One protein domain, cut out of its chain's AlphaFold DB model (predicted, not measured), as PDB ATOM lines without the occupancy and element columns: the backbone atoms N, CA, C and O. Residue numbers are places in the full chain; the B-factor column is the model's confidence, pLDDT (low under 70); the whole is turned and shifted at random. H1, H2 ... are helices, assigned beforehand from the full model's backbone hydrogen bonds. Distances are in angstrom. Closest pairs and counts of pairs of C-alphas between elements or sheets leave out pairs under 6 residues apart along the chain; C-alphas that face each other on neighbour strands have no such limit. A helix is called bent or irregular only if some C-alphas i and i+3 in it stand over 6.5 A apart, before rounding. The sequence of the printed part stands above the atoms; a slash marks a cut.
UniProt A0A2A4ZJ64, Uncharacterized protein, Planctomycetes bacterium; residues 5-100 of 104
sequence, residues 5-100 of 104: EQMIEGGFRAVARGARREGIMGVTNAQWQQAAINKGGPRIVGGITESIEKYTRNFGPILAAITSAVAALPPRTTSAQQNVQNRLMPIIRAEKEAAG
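AT A GLANCE: This is residues 5 to 100 of the 104 residues of an uncharacterized protein of Planctomycetes bacterium (UniProt A0A2A4ZJ64). A long, kinked helix, H3, stands as an open arm between two ends: a helical hairpin of H4 and H5 at one, and the two short helices H1 and H2, strung one after the other, at the other. The 96 printed residues hold five named helices, H1 to H5 in chain order, and no named strand; the class is all helix. The whole is extended, with a radius of gyration of the C-alphas of 24.8 A and spans of 67 by 33 by 28 A, only just a rod.

IN THESE COORDINATES: H1, residues 5 to 16, begins at C-alpha 5 (144.833, 164.570, 129.920) and is 16.6 A long. H2 is residues 19 to 25, 9.9 A. H3, residues 29 to 58, begins at C-alpha 29 (125.380, 169.667, 159.991) and is 38.4 A long. It is irregular, C-alphas 50 and 53 being 7.2 A apart, with a kink of 42 degrees near residue 51. H4 is residues 60 to 71, 16.6 A. H5, residues 80 to 98, is 26.0 A long and ends at C-alpha 98 (96.380, 144.213, 137.352); it is only just irregular, C-alphas 86 and 89 being 6.6 A apart, with a kink of 28 degrees near residue 87.

HOW THE PARTS SIT: H1 and H2 are close but not clearly touching, the C-alphas of Ala 14 and Arg 20 being closest at 7.9 A. They run the same way at a steep tilt of 43 degrees. H2 and H3 are apart. H3 and H4 meet only through their link. H4 and H5 touch and form a hairpin, opposite ways at a shallow tilt of 29 degrees; their closest C-alphas, of Ile 62 and Ala 98, are 5.0 A apart. Every O i to N i+4 pair is within hydrogen-bond range in H1, H2 and H4; in H3 23 of 26 are, in H5 12 of 15.

THE WHOLE: The farthest C-alphas, of Gln 6 and Thr 78, are 70.7 A apart. The printed part has no cut and no long link. Residues 33 to 57 of H3 are among those that stand free. No printed residue is under 70 in pLDDT.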
ATOM      1  N   GLU A   5     143.754 165.219 129.165       90.06
ATOM      2  CA  GLU A   5     144.833 164.570 129.920       90.06
ATOM      3  C   GLU A   5     145.028 165.224 131.295       90.06
ATOM      4  O   GLU A   5     145.080 164.530 132.310       90.06
ATOM      5  N   GLN A   6     145.012 166.559 131.355       90.94
ATOM      6  CA  GLN A   6     145.095 167.319 132.604       90.94
ATOM      7  C   GLN A   6     143.899 167.052 133.531       90.94
ATOM      8  O   GLN A   6     144.057 167.002 134.753       90.94
ATOM      9  N   MET A   7     142.698 166.862 132.975       89.62
ATOM     10  CA  MET A   7     141.503 166.525 133.758       89.62
ATOM     11  C   MET A   7     141.577 165.105 134.336       89.62
ATOM     12  O   MET A   7     141.239 164.903 135.504       89.62
ATOM     13  N   ILE A   8     142.048 164.134 133.546       89.38
ATOM     14  CA  ILE A   8     142.220 162.738 133.972       89.38
ATOM     15  C   ILE A   8     143.280 162.641 135.074       89.38
ATOM     16  O   ILE A   8     143.034 162.049 136.128       89.38
ATOM     17  N   GLU A   9     144.435 163.276 134.873       90.25
ATOM     18  CA  GLU A   9     145.515 163.287 135.859       90.25
ATOM     19  C   GLU A   9     145.085 163.982 137.163       90.25
ATOM     20  O   GLU A   9     145.343 163.485 138.264       90.25
ATOM     21  N   GLY A  10     144.344 165.091 137.059       87.19
ATOM     22  CA  GLY A  10     143.730 165.762 138.204       87.19
ATOM     23  C   GLY A  10     142.765 164.859 138.982       87.19
ATOM     24  O   GLY A  10     142.788 164.851 140.215       87.19
ATOM     25  N   GLY A  11     141.966 164.051 138.276       85.31
ATOM     26  CA  GLY A  11     141.066 163.059 138.864       85.31
ATOM     27  C   GLY A  11     141.805 161.994 139.678       85.31
ATOM     28  O   GLY A  11     141.483 161.787 140.850       85.31
ATOM     29  N   PHE A  12     142.848 161.376 139.112       89.44
ATOM     30  CA  PHE A  12     143.667 160.392 139.833       89.44
ATOM     31  C   PHE A  12     144.334 160.991 141.076       89.44
ATOM     32  O   PHE A  12     144.303 160.383 142.147       89.44
ATOM     33  N   ARG A  13     144.857 162.221 140.980       86.06
ATOM     34  CA  ARG A  13     145.443 162.944 142.124       86.06
ATOM     35  C   ARG A  13     144.418 163.267 143.219       86.06
ATOM     36  O   ARG A  13     144.775 163.308 144.397       86.06
ATOM     37  N   ALA A  14     143.159 163.532 142.866       85.25
ATOM     38  CA  ALA A  14     142.087 163.775 143.835       85.25
ATOM     39  C   ALA A  14     141.652 162.483 144.549       85.25
ATOM     40  O   ALA A  14     141.440 162.490 145.763       85.25
ATOM     41  N   VAL A  15     141.572 161.371 143.814       87.19
ATOM     42  CA  VAL A  15     141.260 160.047 144.374       87.19
ATOM     43  C   VAL A  15     142.376 159.568 145.302       87.19
ATOM     44  O   VAL A  15     142.088 159.184 146.433       87.19
ATOM     45  N   ALA A  16     143.639 159.652 144.870       86.62
ATOM     46  CA  ALA A  16     144.797 159.214 145.653       86.62
ATOM     47  C   ALA A  16     144.937 159.965 146.987       86.62
ATOM     48  O   ALA A  16     145.315 159.375 147.994       86.62
ATOM     49  N   ARG A  17     144.577 161.256 147.018       89.56
ATOM     50  CA  ARG A  17     144.550 162.063 148.250       89.56
ATOM     51  C   ARG A  17     143.308 161.839 149.114       89.56
ATOM     52  O   ARG A  17     143.176 162.455 150.158       89.56
ATOM     53  N   GLY A  18     142.372 160.988 148.697       87.94
ATOM     54  CA  GLY A  18     141.145 160.752 149.454       87.94
ATOM     55  C   GLY A  18     140.259 161.996 149.567       87.94
ATOM     56  O   GLY A  18     139.489 162.101 150.521       87.94
ATOM     57  N   ALA A  19     140.312 162.910 148.590       87.25
ATOM     58  CA  ALA A  19     139.668 164.226 148.657       87.25
ATOM     59  C   ALA A  19     138.158 164.155 148.955       87.25
ATOM     60  O   ALA A  19     137.595 165.036 149.600       87.25
ATOM     61  N   ARG A  20     137.480 163.074 148.538       83.81
ATOM     62  CA  ARG A  20     136.069 162.837 148.882       83.81
ATOM     63  C   ARG A  20     135.865 162.582 150.376       83.81
ATOM     64  O   ARG A  20     134.897 163.078 150.939       83.81
ATOM     65  N   ARG A  21     136.747 161.805 151.014       87.75
ATOM     66  CA  ARG A  21     136.693 161.538 152.458       87.75
ATOM     67  C   ARG A  21     136.931 162.828 153.233       87.75
ATOM     68  O   ARG A  21     136.135 163.145 154.105       87.75
ATOM     69  N   GLU A  22     137.971 163.576 152.877       88.88
ATOM     70  CA  GLU A  22     138.275 164.877 153.489       88.88
ATOM     71  C   GLU A  22     137.104 165.852 153.333       88.88
ATOM     72  O   GLU A  22     136.647 166.442 154.309       88.88
ATOM     73  N   GLY A  23     136.547 165.937 152.122       85.62
ATOM     74  CA  GLY A  23     135.386 166.766 151.829       85.62
ATOM     75  C   GLY A  23     134.167 166.402 152.675       85.62
ATOM     76  O   GLY A  23     133.524 167.300 153.199       85.62
ATOM     77  N   ILE A  24     133.867 165.110 152.859       86.50
ATOM     78  CA  ILE A  24     132.747 164.656 153.703       86.50
ATOM     79  C   ILE A  24     132.997 164.980 155.180       86.50
ATOM     80  O   ILE A  24     132.086 165.460 155.847       86.50
ATOM     81  N   MET A  25     134.215 164.755 155.683       88.38
ATOM     82  CA  MET A  25     134.568 165.056 157.079       88.38
ATOM     83  C   MET A  25     134.491 166.556 157.392       88.38
ATOM     84  O   MET A  25     134.240 166.927 158.533       88.38
ATOM     85  N   GLY A  26     134.688 167.412 156.384       89.19
ATOM     86  CA  GLY A  26     134.559 168.863 156.503       89.19
ATOM     87  C   GLY A  26     133.121 169.393 156.434       89.19
ATOM     88  O   GLY A  26     132.922 170.592 156.623       89.19
ATOM     89  N   VAL A  27     132.119 168.549 156.159       92.31
ATOM     90  CA  VAL A  27     130.714 168.980 156.112       92.31
ATOM     91  C   VAL A  27     130.153 169.077 157.525       92.31
ATOM     92  O   VAL A  27     129.985 168.083 158.228       92.31
ATOM     93  N   THR A  28     129.779 170.288 157.920       94.25
ATOM     94  CA  THR A  28     129.013 170.522 159.147       94.25
ATOM     95  C   THR A  28     127.536 170.175 158.947       94.25
ATOM     96  O   THR A  28     127.005 170.222 157.833       94.25
ATOM     97  N   ASN A  29     126.822 169.907 160.044       93.81
ATOM     98  CA  ASN A  29     125.380 169.667 159.991       93.81
ATOM     99  C   ASN A  29     124.609 170.845 159.359       93.81
ATOM    100  O   ASN A  29     123.716 170.625 158.548       93.81
ATOM    101  N   ALA A  30     124.988 172.093 159.662       95.62
ATOM    102  CA  ALA A  30     124.349 173.277 159.083       95.62
ATOM    103  C   ALA A  30     124.522 173.342 157.552       95.62
ATOM    104  O   ALA A  30     123.567 173.610 156.825       95.62
ATOM    105  N   GLN A  31     125.718 173.025 157.044       94.25
ATOM    106  CA  GLN A  31     125.972 172.945 155.599       94.25
ATOM    107  C   GLN A  31     125.161 171.826 154.941       94.25
ATOM    108  O   GLN A  31     124.614 172.021 153.853       94.25
ATOM    109  N   TRP A  32     125.054 170.667 155.599       93.69
ATOM    110  CA  TRP A  32     124.225 169.568 155.113       93.69
ATOM    111  C   TRP A  32     122.744 169.955 155.058       93.69
ATOM    112  O   TRP A  32     122.113 169.763 154.020       93.69
ATOM    113  N   GLN A  33     122.205 170.562 156.119       95.88
ATOM    114  CA  GLN A  33     120.812 171.016 156.172       95.88
ATOM    115  C   GLN A  33     120.517 172.029 155.065       95.88
ATOM    116  O   GLN A  33     119.552 171.869 154.317       95.88
ATOM    117  N   GLN A  34     121.389 173.025 154.887       96.56
ATOM    118  CA  GLN A  34     121.227 174.017 153.828       96.56
ATOM    119  C   GLN A  34     121.269 173.379 152.431       96.56
ATOM    120  O   GLN A  34     120.483 173.740 151.554       96.56
ATOM    121  N   ALA A  35     122.158 172.405 152.211       94.31
ATOM    122  CA  ALA A  35     122.226 171.672 150.951       94.31
ATOM    123  C   ALA A  35     120.996 170.778 150.726       94.31
ATOM    124  O   ALA A  35     120.513 170.693 149.597       94.31
ATOM    125  N   ALA A  36     120.464 170.142 151.772       94.25
ATOM    126  CA  ALA A  36     119.246 169.340 151.694       94.25
ATOM    127  C   ALA A  36     118.045 170.198 151.274       94.25
ATOM    128  O   ALA A  36     117.300 169.805 150.376       94.25
ATOM    129  N   ILE A  37     117.915 171.401 151.836       95.19
ATOM    130  CA  ILE A  37     116.873 172.358 151.447       95.19
ATOM    131  C   ILE A  37     117.074 172.801 149.992       95.19
ATOM    132  O   ILE A  37     116.183 172.635 149.160       95.19
ATOM    133  N   ASN A  38     118.264 173.305 149.660       95.88
ATOM    134  CA  ASN A  38     118.492 173.999 148.390       95.88
ATOM    135  C   ASN A  38     118.645 173.063 147.188       95.88
ATOM    136  O   ASN A  38     118.390 173.469 146.059       95.88
ATOM    137  N   LYS A  39     119.109 171.829 147.404       95.19
ATOM    138  CA  LYS A  39     119.345 170.844 146.334       95.19
ATOM    139  C   LYS A  39     118.356 169.690 146.407       95.19
ATOM    140  O   LYS A  39     117.813 169.282 145.383       95.19
ATOM    141  N   GLY A  40     118.122 169.165 147.610       94.38
ATOM    142  CA  GLY A  40     117.224 168.033 147.831       94.38
ATOM    143  C   GLY A  40     115.766 168.390 147.557       94.38
ATOM    144  O   GLY A  40     115.110 167.681 146.800       94.38
ATOM    145  N   GLY A  41     115.289 169.518 148.093       94.38
ATOM    146  CA  GLY A  41     113.919 170.000 147.884       94.38
ATOM    147  C   GLY A  41     113.525 170.075 146.401       94.38
ATOM    148  O   GLY A  41     112.614 169.353 145.988       94.38
ATOM    149  N   PRO A  42     114.244 170.854 145.568       95.56
ATOM    150  CA  PRO A  42     113.963 170.935 144.134       95.56
ATOM    151  C   PRO A  42     114.050 169.583 143.422       95.56
ATOM    152  O   PRO A  42     113.218 169.279 142.570       95.56
ATOM    153  N   ARG A  43     115.021 168.733 143.790       96.12
ATOM    154  CA  ARG A  43     115.182 167.407 143.181       96.12
ATOM    155  C   ARG A  43     113.991 166.490 143.456       96.12
ATOM    156  O   ARG A  43     113.599 165.751 142.550       96.12
ATOM    157  N   ILE A  44     113.457 166.515 144.678       94.56
ATOM    158  CA  ILE A  44     112.286 165.725 145.076       94.56
ATOM    159  C   ILE A  44     111.058 166.213 144.313       94.56
ATOM    160  O   ILE A  44     110.393 165.409 143.670       94.56
ATOM    161  N   VAL A  45     110.793 167.523 144.324       94.69
ATOM    162  CA  VAL A  45     109.622 168.099 143.643       94.69
ATOM    163  C   VAL A  45     109.668 167.843 142.135       94.69
ATOM    164  O   VAL A  45     108.687 167.359 141.567       94.69
ATOM    165  N   GLY A  46     110.812 168.104 141.495       96.00
ATOM    166  CA  GLY A  46     111.002 167.828 140.070       96.00
ATOM    167  C   GLY A  46     110.839 166.341 139.758       96.00
ATOM    168  O   GLY A  46     110.058 165.972 138.889       96.00
ATOM    169  N   GLY A  47     111.470 165.474 140.557       95.44
ATOM    170  CA  GLY A  47     111.380 164.026 140.376       95.44
ATOM    171  C   GLY A  47     109.970 163.465 140.534       95.44
ATOM    172  O   GLY A  47     109.594 162.568 139.781       95.44
ATOM    173  N   ILE A  48     109.187 163.992 141.481       94.50
ATOM    174  CA  ILE A  48     107.772 163.635 141.629       94.50
ATOM    175  C   ILE A  48     107.023 164.055 140.371       94.50
ATOM    176  O   ILE A  48     106.417 163.202 139.732       94.50
ATOM    177  N   THR A  49     107.119 165.331 139.993       95.44
ATOM    178  CA  THR A  49     106.377 165.914 138.865       95.44
ATOM    179  C   THR A  49     106.633 165.152 137.565       95.44
ATOM    180  O   THR A  49     105.690 164.723 136.905       95.44
ATOM    181  N   GLU A  50     107.901 164.887 137.247       95.88
ATOM    182  CA  GLU A  50     108.316 164.121 136.063       95.88
ATOM    183  C   GLU A  50     107.810 162.669 136.082       95.88
ATOM    184  O   GLU A  50     107.590 162.059 135.037       95.88
ATOM    185  N   SER A  51     107.620 162.095 137.271       95.44
ATOM    186  CA  SER A  51     107.208 160.699 137.433       95.44
ATOM    187  C   SER A  51     105.693 160.509 137.507       95.44
ATOM    188  O   SER A  51     105.257 159.357 137.466       95.44
ATOM    189  N   ILE A  52     104.888 161.579 137.599       95.62
ATOM    190  CA  ILE A  52     103.425 161.481 137.769       95.62
ATOM    191  C   ILE A  52     102.804 160.645 136.652       95.62
ATOM    192  O   ILE A  52     102.067 159.705 136.935       95.62
ATOM    193  N   GLU A  53     103.130 160.912 135.389       95.19
ATOM    194  CA  GLU A  53     102.543 160.161 134.273       95.19
ATOM    195  C   GLU A  53     102.913 158.678 134.314       95.19
ATOM    196  O   GLU A  53     102.067 157.807 134.098       95.19
ATOM    197  N   LYS A  54     104.180 158.377 134.623       94.44
ATOM    198  CA  LYS A  54     104.660 157.001 134.761       94.44
ATOM    199  C   LYS A  54     103.950 156.296 135.914       94.44
ATOM    200  O   LYS A  54     103.602 155.124 135.776       94.44
ATOM    201  N   TYR A  55     103.755 156.985 137.033       94.25
ATOM    202  CA  TYR A  55     103.035 156.463 138.185       94.25
ATOM    203  C   TYR A  55     101.574 156.183 137.830       94.25
ATOM    204  O   TYR A  55     101.121 155.051 137.971       94.25
ATOM    205  N   THR A  56     100.860 157.160 137.275       94.69
ATOM    206  CA  THR A  56      99.453 157.017 136.885       94.69
ATOM    207  C   THR A  56      99.259 155.892 135.873       94.69
ATOM    208  O   THR A  56      98.366 155.069 136.042       94.69
ATOM    209  N   ARG A  57     100.126 155.800 134.859       94.38
ATOM    210  CA  ARG A  57     100.035 154.774 133.812       94.38
ATOM    211  C   ARG A  57     100.280 153.362 134.339       94.38
ATOM    212  O   ARG A  57      99.550 152.451 133.975       94.38
ATOM    213  N   ASN A  58     101.317 153.175 135.154       93.44
ATOM    214  CA  ASN A  58     101.770 151.831 135.528       93.44
ATOM    215  C   ASN A  58     101.221 151.368 136.878       93.44
ATOM    216  O   ASN A  58     100.953 150.187 137.061       93.44
ATOM    217  N   PHE A  59     101.085 152.283 137.837       95.38
ATOM    218  CA  PHE A  59     100.637 151.969 139.190       95.38
ATOM    219  C   PHE A  59      99.161 152.294 139.414       95.38
ATOM    220  O   PHE A  59      98.515 151.610 140.199       95.38
ATOM    221  N   GLY A  60      98.602 153.285 138.710       95.94
ATOM    222  CA  GLY A  60      97.185 153.652 138.820       95.94
ATOM    223  C   GLY A  60      96.219 152.463 138.686       95.94
ATOM    224  O   GLY A  60      95.390 152.279 139.579       95.94
ATOM    225  N   PRO A  61      96.347 151.605 137.652       95.88
ATOM    226  CA  PRO A  61      95.503 150.417 137.502       95.88
ATOM    227  C   PRO A  61      95.661 149.407 138.647       95.88
ATOM    228  O   PRO A  61      94.671 148.871 139.142       95.88
ATOM    229  N   ILE A  62      96.897 149.191 139.109       97.38
ATOM    230  CA  ILE A  62      97.207 148.276 140.218       97.38
ATOM    231  C   ILE A  62      96.568 148.783 141.511       97.38
ATOM    232  O   ILE A  62      95.908 148.026 142.220       97.38
ATOM    233  N   LEU A  63      96.717 150.078 141.802       96.94
ATOM    234  CA  LEU A  63      96.122 150.700 142.977       96.94
ATOM    235  C   LEU A  63      94.596 150.601 142.941       96.94
ATOM    236  O   LEU A  63      93.999 150.212 143.939       96.94
ATOM    237  N   ALA A  64      93.971 150.891 141.798       97.44
ATOM    238  CA  ALA A  64      92.524 150.777 141.639       97.44
ATOM    239  C   ALA A  64      92.027 149.342 141.895       97.44
ATOM    240  O   ALA A  64      91.046 149.152 142.619       97.44
ATOM    241  N   ALA A  65      92.730 148.333 141.368       97.06
ATOM    242  CA  ALA A  65      92.408 146.926 141.593       97.06
ATOM    243  C   ALA A  65      92.550 146.527 143.070       97.06
ATOM    244  O   ALA A  65      91.638 145.922 143.635       97.06
ATOM    245  N   ILE A  66      93.646 146.929 143.727       97.31
ATOM    246  CA  ILE A  66      93.854 146.702 145.165       97.31
ATOM    247  C   ILE A  66      92.743 147.371 145.981       97.31
ATOM    248  O   ILE A  66      92.161 146.732 146.852       97.31
ATOM    249  N   THR A  67      92.422 148.639 145.713       97.56
ATOM    250  CA  THR A  67      91.374 149.370 146.439       97.56
ATOM    251  C   THR A  67      90.012 148.695 146.288       97.56
ATOM    252  O   THR A  67      89.298 148.543 147.280       97.56
ATOM    253  N   SER A  68      89.672 148.236 145.082       97.06
ATOM    254  CA  SER A  68      88.440 147.484 144.833       97.06
ATOM    255  C   SER A  68      88.417 146.156 145.599       97.06
ATOM    256  O   SER A  68      87.443 145.869 146.298       97.06
ATOM    257  N   ALA A  69      89.514 145.391 145.568       96.81
ATOM    258  CA  ALA A  69      89.633 144.137 146.307       96.81
ATOM    259  C   ALA A  69      89.509 144.348 147.823       96.81
ATOM    260  O   ALA A  69      88.812 143.590 148.493       96.81
ATOM    261  N   VAL A  70      90.136 145.403 148.359       96.69
ATOM    262  CA  VAL A  70      90.070 145.764 149.784       96.69
ATOM    263  C   VAL A  70      88.640 146.091 150.218       96.69
ATOM    264  O   VAL A  70      88.224 145.663 151.296       96.69
ATOM    265  N   ALA A  71      87.883 146.808 149.386       96.94
ATOM    266  CA  ALA A  71      86.492 147.156 149.671       96.94
ATOM    267  C   ALA A  71      85.570 145.924 149.745       96.94
ATOM    268  O   ALA A  71      84.572 145.951 150.461       96.94
ATOM    269  N   ALA A  72      85.923 144.839 149.052       95.69
ATOM    270  CA  ALA A  72      85.163 143.590 149.026       95.69
ATOM    271  C   ALA A  72      85.568 142.580 150.121       95.69
ATOM    272  O   ALA A  72      85.023 141.477 150.170       95.69
ATOM    273  N   LEU A  73      86.534 142.908 150.992       95.38
ATOM    274  CA  LEU A  73      87.063 141.935 151.950       95.38
ATOM    275  C   LEU A  73      86.062 141.579 153.059       95.38
ATOM    276  O   LEU A  73      85.482 142.476 153.676       95.38
ATOM    277  N   PRO A  74      85.959 140.291 153.436       96.06
ATOM    278  CA  PRO A  74      85.160 139.875 154.585       96.06
ATOM    279  C   PRO A  74      85.777 140.400 155.891       96.06
ATOM    280  O   PRO A  74      86.994 140.594 155.933       96.06
ATOM    281  N   PRO A  75      85.015 140.584 156.985       96.25
ATOM    282  CA  PRO A  75      85.558 140.986 158.285       96.25
ATOM    283  C   PRO A  75      86.755 140.132 158.738       96.25
ATOM    284  O   PRO A  75      86.858 138.951 158.406       96.25
ATOM    285  N   ARG A  76      87.680 140.724 159.504       95.94
ATOM    286  CA  ARG A  76      88.817 139.975 160.068       95.94
ATOM    287  C   ARG A  76      88.322 138.953 161.085       95.94
ATOM    288  O   ARG A  76      87.419 139.245 161.865       95.94
ATOM    289  N   THR A  77      88.966 137.792 161.116       96.75
ATOM    290  CA  THR A  77      88.734 136.773 162.146       96.75
ATOM    291  C   THR A  77      89.893 136.745 163.144       96.75
ATOM    292  O   THR A  77      90.894 137.444 162.975       96.75
ATOM    293  N   THR A  78      89.785 135.945 164.203       97.44
ATOM    294  CA  THR A  78      90.886 135.717 165.155       97.44
ATOM    295  C   THR A  78      91.944 134.751 164.614       97.44
ATOM    296  O   THR A  78      93.078 134.752 165.087       97.44
ATOM    297  N   SER A  79      91.613 133.949 163.596       97.50
ATOM    298  CA  SER A  79      92.554 133.013 162.981       97.50
ATOM    299  C   SER A  79      93.458 133.734 161.984       97.50
ATOM    300  O   SER A  79      93.009 134.262 160.963       97.50
ATOM    301  N   ALA A  80      94.765 133.736 162.254       97.00
ATOM    302  CA  ALA A  80      95.756 134.297 161.338       97.00
ATOM    303  C   ALA A  80      95.701 133.619 159.960       97.00
ATOM    304  O   ALA A  80      95.675 134.308 158.941       97.00
ATOM    305  N   GLN A  81      95.587 132.286 159.933       97.25
ATOM    306  CA  GLN A  81      95.524 131.505 158.699       97.25
ATOM    307  C   GLN A  81      94.319 131.904 157.834       97.25
ATOM    308  O   GLN A  81      94.466 132.155 156.639       97.25
ATOM    309  N   GLN A  82      93.138 132.047 158.447       97.44
ATOM    310  CA  GLN A  82      91.929 132.480 157.739       97.44
ATOM    311  C   GLN A  82      92.054 133.912 157.216       97.44
ATOM    312  O   GLN A  82      91.614 134.196 156.109       97.44
ATOM    313  N   ASN A  83      92.674 134.821 157.973       97.38
ATOM    314  CA  ASN A  83      92.905 136.184 157.495       97.38
ATOM    315  C   ASN A  83      93.856 136.217 156.292       97.38
ATOM    316  O   ASN A  83      93.627 136.980 155.355       97.38
ATOM    317  N   VAL A  84      94.906 135.393 156.285       97.31
ATOM    318  CA  VAL A  84      95.797 135.285 155.122       97.31
ATOM    319  C   VAL A  84      95.012 134.784 153.910       97.31
ATOM    320  O   VAL A  84      95.013 135.435 152.868       97.31
ATOM    321  N   GLN A  85      94.282 133.681 154.066       96.81
ATOM    322  CA  GLN A  85      93.565 133.045 152.965       96.81
ATOM    323  C   GLN A  85      92.416 133.903 152.419       96.81
ATOM    324  O   GLN A  85      92.287 134.058 151.210       96.81
ATOM    325  N   ASN A  86      91.613 134.498 153.301       96.69
ATOM    326  CA  ASN A  86      90.371 135.172 152.920       96.69
ATOM    327  C   ASN A  86      90.539 136.678 152.699       96.69
ATOM    328  O   ASN A  86      89.613 137.321 152.211       96.69
ATOM    329  N   ARG A  87      91.679 137.268 153.091       96.69
ATOM    330  CA  ARG A  87      91.917 138.712 152.946       96.69
ATOM    331  C   ARG A  87      93.199 139.051 152.207       96.69
ATOM    332  O   ARG A  87      93.144 139.841 151.275       96.69
ATOM    333  N   LEU A  88      94.338 138.471 152.587       96.31
ATOM    334  CA  LEU A  88      95.613 138.816 151.946       96.31
ATOM    335  C   LEU A  88      95.720 138.240 150.529       96.31
ATOM    336  O   LEU A  88      96.039 138.976 149.598       96.31
ATOM    337  N   MET A  89      95.419 136.953 150.350       96.50
ATOM    338  CA  MET A  89      95.533 136.294 149.042       96.50
ATOM    339  C   MET A  89      94.668 136.951 147.948       96.50
ATOM    340  O   MET A  89      95.188 137.143 146.850       96.50
ATOM    341  N   PRO A  90      93.413 137.379 148.212       96.06
ATOM    342  CA  PRO A  90      92.630 138.154 147.246       96.06
ATOM    343  C   PRO A  90      93.282 139.475 146.822       96.06
ATOM    344  O   PRO A  90      93.245 139.816 145.643       96.06
ATOM    345  N   ILE A  91      93.912 140.203 147.753       97.12
ATOM    346  CA  ILE A  91      94.608 141.460 147.434       97.12
ATOM    347  C   ILE A  91      95.812 141.184 146.529       97.12
ATOM    348  O   ILE A  91      95.979 141.858 145.516       97.12
ATOM    349  N   ILE A  92      96.637 140.190 146.879       96.62
ATOM    350  CA  ILE A  92      97.833 139.851 146.094       96.62
ATOM    351  C   ILE A  92      97.424 139.380 144.696       96.62
ATOM    352  O   ILE A  92      98.053 139.766 143.714       96.62
ATOM    353  N   ARG A  93      96.355 138.586 144.587       96.31
ATOM    354  CA  ARG A  93      95.805 138.177 143.293       96.31
ATOM    355  C   ARG A  93      95.424 139.391 142.444       96.31
ATOM    356  O   ARG A  93      95.923 139.509 141.330       96.31
ATOM    357  N   ALA A  94      94.631 140.314 142.993       96.38
ATOM    358  CA  ALA A  94      94.215 141.527 142.289       96.38
ATOM    359  C   ALA A  94      95.411 142.397 141.858       96.38
ATOM    360  O   ALA A  94      95.430 142.914 140.743       96.38
ATOM    361  N   GLU A  95      96.436 142.526 142.709       96.44
ATOM    362  CA  GLU A  95      97.686 143.214 142.363       96.44
ATOM    363  C   GLU A  95      98.390 142.544 141.175       96.44
ATOM    364  O   GLU A  95      98.784 143.225 140.226       96.44
ATOM    365  N   LYS A  96      98.578 141.218 141.222       96.25
ATOM    366  CA  LYS A  96      99.294 140.471 140.179       96.25
ATOM    367  C   LYS A  96      98.561 140.536 138.847       96.25
ATOM    368  O   LYS A  96      99.190 140.883 137.849       96.25
ATOM    369  N   GLU A  97      97.254 140.298 138.853       94.88
ATOM    370  CA  GLU A  97      96.408 140.367 137.661       94.88
ATOM    371  C   GLU A  97      96.450 141.771 137.035       94.88
ATOM    372  O   GLU A  97      96.721 141.905 135.842       94.88
ATOM    373  N   ALA A  98      96.299 142.831 137.838       95.06
ATOM    374  CA  ALA A  98      96.380 144.213 137.352       95.06
ATOM    375  C   ALA A  98      97.785 144.609 136.867       95.06
ATOM    376  O   ALA A  98      97.928 145.491 136.019       95.06
ATOM    377  N   ALA A  99      98.830 143.955 137.378       94.38
ATOM    378  CA  ALA A  99     100.203 144.107 136.908       94.38
ATOM    379  C   ALA A  99     100.523 143.257 135.661       94.38
ATOM    380  O   ALA A  99     101.674 143.262 135.217       94.38
ATOM    381  N   GLY A 100      99.552 142.510 135.118       93.00
ATOM    382  CA  GLY A 100      99.750 141.608 133.980       93.00
ATOM    383  C   GLY A 100     100.623 140.394 134.310       93.00
ATOM    384  O   GLY A 100     101.366 139.917 133.455       93.00
TER     385      GLY A 100